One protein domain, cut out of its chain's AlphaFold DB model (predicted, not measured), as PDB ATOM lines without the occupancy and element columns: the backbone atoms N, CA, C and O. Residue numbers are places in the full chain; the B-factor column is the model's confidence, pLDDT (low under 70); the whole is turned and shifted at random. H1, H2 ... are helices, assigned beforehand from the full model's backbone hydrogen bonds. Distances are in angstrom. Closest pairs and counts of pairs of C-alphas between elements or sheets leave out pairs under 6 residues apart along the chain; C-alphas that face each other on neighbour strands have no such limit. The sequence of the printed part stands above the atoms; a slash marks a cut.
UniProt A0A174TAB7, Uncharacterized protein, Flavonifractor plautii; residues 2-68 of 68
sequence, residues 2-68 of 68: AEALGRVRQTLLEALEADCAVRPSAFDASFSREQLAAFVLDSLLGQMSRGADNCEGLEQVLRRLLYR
ATOM      1  N   ALA A   2     188.920 223.650 109.753       68.56
ATOM      2  CA  ALA A   2     190.387 223.751 109.758       68.56
ATOM      3  C   ALA A   2     191.101 222.575 109.058       68.56
ATOM      4  O   ALA A   2     192.020 222.799 108.281       68.56
ATOM      5  N   GLU A   3     190.633 221.337 109.245       75.75
ATOM      6  CA  GLU A   3     191.209 220.165 108.562       75.75
ATOM      7  C   GLU A   3     191.013 220.185 107.039       75.75
ATOM      8  O   GLU A   3     191.899 219.773 106.297       75.75
ATOM      9  N   ALA A   4     189.872 220.686 106.559       78.81
ATOM     10  CA  ALA A   4     189.601 220.785 105.127       78.81
ATOM     11  C   ALA A   4     190.520 221.825 104.469       78.81
ATOM     12  O   ALA A   4     191.135 221.542 103.447       78.81
ATOM     13  N   LEU A   5     190.684 222.988 105.109       79.88
ATOM     14  CA  LEU A   5     191.642 224.012 104.683       79.88
ATOM     15  C   LEU A   5     193.085 223.498 104.731       79.88
ATOM     16  O   LEU A   5     193.856 223.769 103.815       79.88
ATOM     17  N   GLY A   6     193.431 222.709 105.753       84.94
ATOM     18  CA  GLY A   6     194.731 222.046 105.861       84.94
ATOM     19  C   GLY A   6     195.020 221.119 104.680       84.94
ATOM     20  O   GLY A   6     196.091 221.215 104.087       84.94
ATOM     21  N   ARG A   7     194.046 220.293 104.271       86.81
ATOM     22  CA  ARG A   7     194.189 219.431 103.084       86.81
ATOM     23  C   ARG A   7     194.333 220.236 101.796       86.81
ATOM     24  O   ARG A   7     195.232 219.950 101.019       86.81
ATOM     25  N   VAL A   8     193.503 221.263 101.591       86.31
ATOM     26  CA  VAL A   8     193.590 222.115 100.388       86.31
ATOM     27  C   VAL A   8     194.948 222.811 100.314       86.31
ATOM     28  O   VAL A   8     195.568 222.830  99.254       86.31
ATOM     29  N   ARG A   9     195.448 223.327 101.444       87.62
ATOM     30  CA  ARG A   9     196.791 223.913 101.539       87.62
ATOM     31  C   ARG A   9     197.858 222.922 101.087       87.62
ATOM     32  O   ARG A   9     198.741 223.286 100.323       87.62
ATOM     33  N   GLN A  10     197.775 221.692 101.578       88.81
ATOM     34  CA  GLN A  10     198.760 220.654 101.308       88.81
ATOM     35  C   GLN A  10     198.754 220.255  99.832       88.81
ATOM     36  O   GLN A  10     199.796 220.323  99.192       88.81
ATOM     37  N   THR A  11     197.573 220.020  99.256       89.62
ATOM     38  CA  THR A  11     197.421 219.756  97.819       89.62
ATOM     39  C   THR A  11     197.948 220.906  96.959       89.62
ATOM     40  O   THR A  11     198.573 220.663  95.929       89.62
ATOM     41  N   LEU A  12     197.743 222.162  97.372       88.56
ATOM     42  CA  LEU A  12     198.282 223.317  96.653       88.56
ATOM     43  C   LEU A  12     199.817 223.340  96.692       88.56
ATOM     44  O   LEU A  12     200.451 223.601  95.676       88.56
ATOM     45  N   LEU A  13     200.416 223.063  97.852       89.25
ATOM     46  CA  LEU A  13     201.872 222.999  98.002       89.25
ATOM     47  C   LEU A  13     202.474 221.874  97.155       89.25
ATOM     48  O   LEU A  13     203.469 222.106  96.476       89.25
ATOM     49  N   GLU A  14     201.845 220.698  97.151       90.06
ATOM     50  CA  GLU A  14     202.254 219.566  96.315       90.06
ATOM     51  C   GLU A  14     202.150 219.902  94.822       90.06
ATOM     52  O   GLU A  14     203.077 219.627  94.064       90.06
ATOM     53  N   ALA A  15     201.070 220.563  94.394       88.00
ATOM     54  CA  ALA A  15     200.912 221.001  93.008       88.00
ATOM     55  C   ALA A  15     201.984 222.024  92.600       88.00
ATOM     56  O   ALA A  15     202.552 221.916  91.518       88.00
ATOM     57  N   LEU A  16     202.301 222.983  93.476       85.06
ATOM     58  CA  LEU A  16     203.354 223.979  93.244       85.06
ATOM     59  C   LEU A  16     204.756 223.364  93.188       85.06
ATOM     60  O   LEU A  16     205.638 223.925  92.544       85.06
ATOM     61  N   GLU A  17     204.986 222.267  93.906       84.94
ATOM     62  CA  GLU A  17     206.261 221.550  93.894       84.94
ATOM     63  C   GLU A  17     206.395 220.642  92.666       84.94
ATOM     64  O   GLU A  17     207.467 220.571  92.069       84.94
ATOM     65  N   ALA A  18     205.303 219.991  92.255       86.81
ATOM     66  CA  ALA A  18     205.261 219.148  91.063       86.81
ATOM     67  C   ALA A  18     205.303 219.952  89.751       86.81
ATOM     68  O   ALA A  18     205.684 219.420  88.705       86.81
ATOM     69  N   ASP A  19     204.904 221.223  89.780       86.88
ATOM     70  CA  ASP A  19     204.839 222.064  88.594       86.88
ATOM     71  C   ASP A  19     206.218 222.628  88.203       86.88
ATOM     72  O   ASP A  19     206.698 223.629  88.736       86.88
ATOM     73  N   CYS A  20     206.839 222.001  87.200       80.69
ATOM     74  CA  CYS A  20     208.125 222.425  86.635       80.69
ATOM     75  C   CYS A  20     208.090 223.779  85.905       80.69
ATOM     76  O   CYS A  20     209.155 224.312  85.592       80.69
ATOM     77  N   ALA A  21     206.914 224.328  85.587       85.00
ATOM     78  CA  ALA A  21     206.813 225.651  84.978       85.00
ATOM     79  C   ALA A  21     206.925 226.769  86.025       85.00
ATOM     80  O   ALA A  21     207.220 227.912  85.664       85.00
ATOM     81  N   VAL A  22     206.731 226.456  87.313       84.81
ATOM     82  CA  VAL A  22     206.936 227.419  88.393       84.81
ATOM     83  C   VAL A  22     208.393 227.849  88.400       84.81
ATOM     84  O   VAL A  22     209.321 227.048  88.531       84.81
ATOM     85  N   ARG A  23     208.608 229.154  88.269       81.81
ATOM     86  CA  ARG A  23     209.948 229.717  88.226       81.81
ATOM     87  C   ARG A  23     210.680 229.407  89.541       81.81
ATOM     88  O   ARG A  23     210.130 229.662  90.612       81.81
ATOM     89  N   PRO A  24     211.949 228.965  89.507       72.38
ATOM     90  CA  PRO A  24     212.708 228.663  90.724       72.38
ATOM     91  C   PRO A  24     212.885 229.892  91.631       72.38
ATOM     92  O   PRO A  24     212.935 229.756  92.846       72.38
ATOM     93  N   SER A  25     212.904 231.095  91.047       79.38
ATOM     94  CA  SER A  25     212.949 232.382  91.757       79.38
ATOM     95  C   SER A  25     211.566 232.937  92.130       79.38
ATOM     96  O   SER A  25     211.451 234.114  92.464       79.38
ATOM     97  N   ALA A  26     210.487 232.162  91.979       81.31
ATOM     98  CA  ALA A  26     209.157 232.576  92.437       81.31
ATOM     99  C   ALA A  26     209.077 232.637  93.969       81.31
ATOM    100  O   ALA A  26     208.284 233.408  94.504       81.31
ATOM    101  N   PHE A  27     209.912 231.854  94.655       85.31
ATOM    102  CA  PHE A  27     209.988 231.809  96.108       85.31
ATOM    103  C   PHE A  27     211.388 232.201  96.575       85.31
ATOM    104  O   PHE A  27     212.382 231.778  95.990       85.31
ATOM    105  N   ASP A  28     211.448 233.006  97.629       83.94
ATOM    106  CA  ASP A  28     212.681 233.509  98.241       83.94
ATOM    107  C   ASP A  28     212.456 233.695  99.757       83.94
ATOM    108  O   ASP A  28     211.358 233.445 100.257       83.94
ATOM    109  N   ALA A  29     213.452 234.167 100.509       80.31
ATOM    110  CA  ALA A  29     213.360 234.406 101.951       80.31
ATOM    111  C   ALA A  29     212.217 235.361 102.350       80.31
ATOM    112  O   ALA A  29     211.731 235.302 103.477       80.31
ATOM    113  N   SER A  30     211.779 236.230 101.433       82.88
ATOM    114  CA  SER A  30     210.644 237.141 101.647       82.88
ATOM    115  C   SER A  30     209.289 236.581 101.201       82.88
ATOM    116  O   SER A  30     208.263 237.167 101.542       82.88
ATOM    117  N   PHE A  31     209.261 235.491 100.425       84.12
ATOM    118  CA  PHE A  31     208.025 234.922  99.894       84.12
ATOM    119  C   PHE A  31     208.107 233.400  99.776       84.12
ATOM    120  O   PHE A  31     208.705 232.860  98.844       84.12
ATOM    121  N   SER A  32     207.466 232.705 100.712       87.81
ATOM    122  CA  SER A  32     207.477 231.239 100.780       87.81
ATOM    123  C   SER A  32     206.240 230.613 100.133       87.81
ATOM    124  O   SER A  32     205.153 231.195 100.132       87.81
ATOM    125  N   ARG A  33     206.360 229.355  99.688       86.44
ATOM    126  CA  ARG A  33     205.226 228.543  99.194       86.44
ATOM    127  C   ARG A  33     204.062 228.505 100.185       86.44
ATOM    128  O   ARG A  33     202.902 228.615  99.805       86.44
ATOM    129  N   GLU A  34     204.380 228.415 101.474       88.25
ATOM    130  CA  GLU A  34     203.399 228.446 102.558       88.25
ATOM    131  C   GLU A  34     202.614 229.759 102.641       88.25
ATOM    132  O   GLU A  34     201.417 229.725 102.932       88.25
ATOM    133  N   GLN A  35     203.267 230.896 102.378       88.31
ATOM    134  CA  GLN A  35     202.618 232.207 102.347       88.31
ATOM    135  C   GLN A  35     201.736 232.350 101.111       88.31
ATOM    136  O   GLN A  35     200.623 232.858 101.224       88.31
ATOM    137  N   LEU A  36     202.182 231.842  99.958       89.19
ATOM    138  CA  LEU A  36     201.344 231.774  98.764       89.19
ATOM    139  C   LEU A  36     200.092 230.927  99.019       89.19
ATOM    140  O   LEU A  36     198.988 231.359  98.706       89.19
ATOM    141  N   ALA A  37     200.243 229.754  99.636       89.31
ATOM    142  CA  ALA A  37     199.113 228.885  99.939       89.31
ATOM    143  C   ALA A  37     198.122 229.536 100.914       89.31
ATOM    144  O   ALA A  37     196.913 229.458 100.702       89.31
ATOM    145  N   ALA A  38     198.621 230.227 101.943       89.38
ATOM    146  CA  ALA A  38     197.776 231.007 102.845       89.38
ATOM    147  C   ALA A  38     197.043 232.143 102.109       89.38
ATOM    148  O   ALA A  38     195.844 232.315 102.303       89.38
ATOM    149  N   PHE A  39     197.733 232.863 101.218       89.69
ATOM    150  CA  PHE A  39     197.152 233.936 100.409       89.69
ATOM    151  C   PHE A  39     196.054 233.438  99.460       89.69
ATOM    152  O   PHE A  39     195.005 234.070  99.354       89.69
ATOM    153  N   VAL A  40     196.271 232.306  98.784       89.38
ATOM    154  CA  VAL A  40     195.274 231.692  97.892       89.38
ATOM    155  C   VAL A  40     194.031 231.297  98.678       89.38
ATOM    156  O   VAL A  40     192.923 231.609  98.257       89.38
ATOM    157  N   LEU A  41     194.205 230.662  99.838       88.81
ATOM    158  CA  LEU A  41     193.087 230.268 100.694       88.81
ATOM    159  C   LEU A  41     192.299 231.475 101.215       88.81
ATOM    160  O   LEU A  41     191.073 231.467 101.140       88.81
ATOM    161  N   ASP A  42     192.983 232.512 101.698       89.81
ATOM    162  CA  ASP A  42     192.343 233.746 102.169       89.81
ATOM    163  C   ASP A  42     191.591 234.458 101.034       89.81
ATOM    164  O   ASP A  42     190.434 234.849 101.187       89.81
ATOM    165  N   SER A  43     192.203 234.514  99.846       88.94
ATOM    166  CA  SER A  43     191.587 235.089  98.649       88.94
ATOM    167  C   SER A  43     190.340 234.316  98.222       88.94
ATOM    168  O   SER A  43     189.309 234.932  97.968       88.94
ATOM    169  N   LEU A  44     190.398 232.981  98.190       86.94
ATOM    170  CA  LEU A  44     189.252 232.130  97.853       86.94
ATOM    171  C   LEU A  44     188.108 232.312  98.855       86.94
ATOM    172  O   LEU A  44     186.963 232.505  98.451       86.94
ATOM    173  N   LEU A  45     188.408 232.319 100.156       87.38
ATOM    174  CA  LEU A  45     187.410 232.570 101.200       87.38
ATOM    175  C   LEU A  45     186.797 233.972 101.067       87.38
ATOM    176  O   LEU A  45     185.580 234.132 101.173       87.38
ATOM    177  N   GLY A  46     187.623 234.981 100.779       88.31
ATOM    178  CA  GLY A  46     187.181 236.348 100.520       88.31
ATOM    179  C   GLY A  46     186.291 236.460  99.279       88.31
ATOM    180  O   GLY A  46     185.283 237.165  99.310       88.31
ATOM    181  N   GLN A  47     186.617 235.740  98.204       86.25
ATOM    182  CA  GLN A  47     185.823 235.696  96.976       86.25
ATOM    183  C   GLN A  47     184.485 234.979  97.177       86.25
ATOM    184  O   GLN A  47     183.453 235.512  96.772       86.25
ATOM    185  N   MET A  48     184.476 233.841  97.879       84.88
ATOM    186  CA  MET A  48     183.244 233.133  98.242       84.88
ATOM    187  C   MET A  48     182.328 233.998  99.113       84.88
ATOM    188  O   MET A  48     181.128 234.068  98.865       84.88
ATOM    189  N   SER A  49     182.892 234.705 100.097       86.25
ATOM    190  CA  SER A  49     182.143 235.620 100.971       86.25
ATOM    191  C   SER A  49     181.506 236.783 100.197       86.25
ATOM    192  O   SER A  49     180.401 237.220 100.507       86.25
ATOM    193  N   ARG A  50     182.180 237.260  99.146       84.81
ATOM    194  CA  ARG A  50     181.693 238.335  98.269       84.81
ATOM    195  C   ARG A  50     180.743 237.853  97.168       84.81
ATOM    196  O   ARG A  50     180.225 238.694  96.441       84.81
ATOM    197  N   GLY A  51     180.534 236.542  97.029       83.31
ATOM    198  CA  GLY A  51     179.756 235.969  95.930       83.31
ATOM    199  C   GLY A  51     180.396 236.212  94.562       83.31
ATOM    200  O   GLY A  51     179.685 236.460  93.595       83.31
ATOM    201  N   ALA A  52     181.730 236.214  94.482       80.31
ATOM    202  CA  ALA A  52     182.416 236.340  93.203       80.31
ATOM    203  C   ALA A  52     182.134 235.108  92.329       80.31
ATOM    204  O   ALA A  52     182.303 233.975  92.778       80.31
ATOM    205  N   ASP A  53     181.748 235.346  91.077       78.50
ATOM    206  CA  ASP A  53     181.429 234.292  90.105       78.50
ATOM    207  C   ASP A  53     182.679 233.527  89.638       78.50
ATOM    208  O   ASP A  53     182.593 232.384  89.190       78.50
ATOM    209  N   ASN A  54     183.862 234.150  89.738       80.75
ATOM    210  CA  ASN A  54     185.105 233.583  89.231       80.75
ATOM    211  C   ASN A  54     186.357 233.967  90.039       80.75
ATOM    212  O   ASN A  54     186.377 234.912  90.833       80.75
ATOM    213  N   CYS A  55     187.428 233.204  89.804       86.31
ATOM    214  CA  CYS A  55     188.746 233.385  90.414       86.31
ATOM    215  C   CYS A  55     189.748 234.073  89.469       86.31
ATOM    216  O   CYS A  55     190.944 234.069  89.755       86.31
ATOM    217  N   GLU A  56     189.293 234.703  88.376       86.75
ATOM    218  CA  GLU A  56     190.180 235.234  87.325       86.75
ATOM    219  C   GLU A  56     191.231 236.205  87.877       86.75
ATOM    220  O   GLU A  56     192.402 236.152  87.500       86.75
ATOM    221  N   GLY A  57     190.841 237.076  88.814       86.12
ATOM    222  CA  GLY A  57     191.773 238.006  89.455       86.12
ATOM    223  C   GLY A  57     192.879 237.286  90.234       86.12
ATOM    224  O   GLY A  57     194.049 237.661  90.138       86.12
ATOM    225  N   LEU A  58     192.522 236.228  90.963       87.81
ATOM    226  CA  LEU A  58     193.468 235.412  91.718       87.81
ATOM    227  C   LEU A  58     194.378 234.609  90.780       87.81
ATOM    228  O   LEU A  58     195.588 234.574  90.990       87.81
ATOM    229  N   GLU A  59     193.828 234.036  89.711       88.00
ATOM    230  CA  GLU A  59     194.588 233.316  88.685       88.00
ATOM    231  C   GLU A  59     195.608 234.218  87.984       88.00
ATOM    232  O   GLU A  59     196.761 233.827  87.811       88.00
ATOM    233  N   GLN A  60     195.230 235.450  87.633       87.75
ATOM    234  CA  GLN A  60     196.155 236.419  87.037       87.75
ATOM    235  C   GLN A  60     197.300 236.765  87.991       87.75
ATOM    236  O   GLN A  60     198.454 236.829  87.565       87.75
ATOM    237  N   VAL A  61     197.006 236.960  89.281       89.00
ATOM    238  CA  VAL A  61     198.026 237.221  90.308       89.00
ATOM    239  C   VAL A  61     198.956 236.020  90.462       89.00
ATOM    240  O   VAL A  61     200.172 236.188  90.374       89.00
ATOM    241  N   LEU A  62     198.403 234.813  90.612       88.12
ATOM    242  CA  LEU A  62     199.171 233.571  90.706       88.12
ATOM    243  C   LEU A  62     200.071 233.390  89.491       88.12
ATOM    244  O   LEU A  62     201.269 233.151  89.633       88.12
ATOM    245  N   ARG A  63     199.527 233.605  88.293       88.50
ATOM    246  CA  ARG A  63     200.278 233.466  87.052       88.50
ATOM    247  C   ARG A  63     201.448 234.444  86.975       88.50
ATOM    248  O   ARG A  63     202.528 234.079  86.516       88.50
ATOM    249  N   ARG A  64     201.254 235.668  87.472       88.62
ATOM    250  CA  ARG A  64     202.286 236.714  87.535       88.62
ATOM    251  C   ARG A  64     203.356 236.464  88.599       88.62
ATOM    252  O   ARG A  64     204.460 236.986  88.462       88.62
ATOM    253  N   LEU A  65     203.020 235.743  89.662       85.56
ATOM    254  CA  LEU A  65     203.960 235.382  90.723       85.56
ATOM    255  C   LEU A  65     204.785 234.148  90.335       85.56
ATOM    256  O   LEU A  65     205.995 234.136  90.551       85.56
ATOM    257  N   LEU A  66     204.140 233.151  89.725       86.69
ATOM    258  CA  LEU A  66     204.716 231.827  89.481       86.69
ATOM    259  C   LEU A  66     205.395 231.677  88.113       86.69
ATOM    260  O   LEU A  66     206.470 231.089  88.051       86.69
ATOM    261  N   TYR A  67     204.805 232.210  87.036       84.06
ATOM    262  CA  TYR A  67     205.216 231.896  85.650       84.06
ATOM    263  C   TYR A  67     205.683 233.105  84.831       84.06
ATOM    264  O   TYR A  67     205.828 233.005  83.614       84.06
ATOM    265  N   ARG A  68     205.837 234.272  85.457       68.50
ATOM    266  CA  ARG A  68     206.174 235.514  84.751       68.50
ATOM    267  C   ARG A  68     207.600 235.539  84.217       68.50
ATOM    268  O   ARG A  68     208.514 235.116  84.965       68.50
TER     269      ARG A  68
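This is residues 2 to 68 of the 68 residues of an uncharacterized protein of Flavonifractor plautii (UniProt A0A174TAB7). Helix H2 lies between the other two helices: H1 packs on it and crosses it at a steep tilt of 53 degrees, while H3 folds back beside it, its line only 6 degrees from that of H2 but running the opposite way, close to H2 without clearly touching it. The three helix centres make a triangle, and a long loop, residues 19 to 32, leads from H1 to H2. The printed part has 67 residues with three named helices, in the order H1, H2, H3, and no named strand; the class is all helix. The whole is compact, with a radius of gyration of the C-alphas of 12.3 A, and spans 34 by 26 by 21 A.

H2 covers residues 33 to 49, 24.2 A from first to last C-alpha, and begins at C-alpha 33 at (205.226, 228.543, 99.194). H1 covers residues 2 to 18, 24.3 A long, and begins at C-alpha 2 at (190.387, 223.751, 109.758). H3 covers residues 56 to 66, 15.1 A long, and ends at C-alpha 66 at (204.716, 231.827, 89.481).

H2 and H1 touch; their closest C-alphas, those of Ala 37 and Arg 9, are 5.7 A apart. They run opposite ways at a steep tilt of 53 degrees. H2 and H3 are close but not clearly touching; their closest C-alphas, those of Ser 43 and Leu 58, are 7.2 A apart. They run opposite ways at a shallow tilt of 6 degrees. H1 and H3 are apart. In H1, H2 and H3 every O i to N i+4 pair is within hydrogen-bond range.

The two C-alphas farthest apart, those of Ala 29 and Gly 51, are 34.2 A apart. The printed part has no cut and ends at Arg 68, the chain's last residue. The link from H1 to H2, 14 residues, is long; that from H2 to H3, 6 residues, is short. The mean pLDDT of the printed part is 85.1, and residues 2 and 68 are under 70.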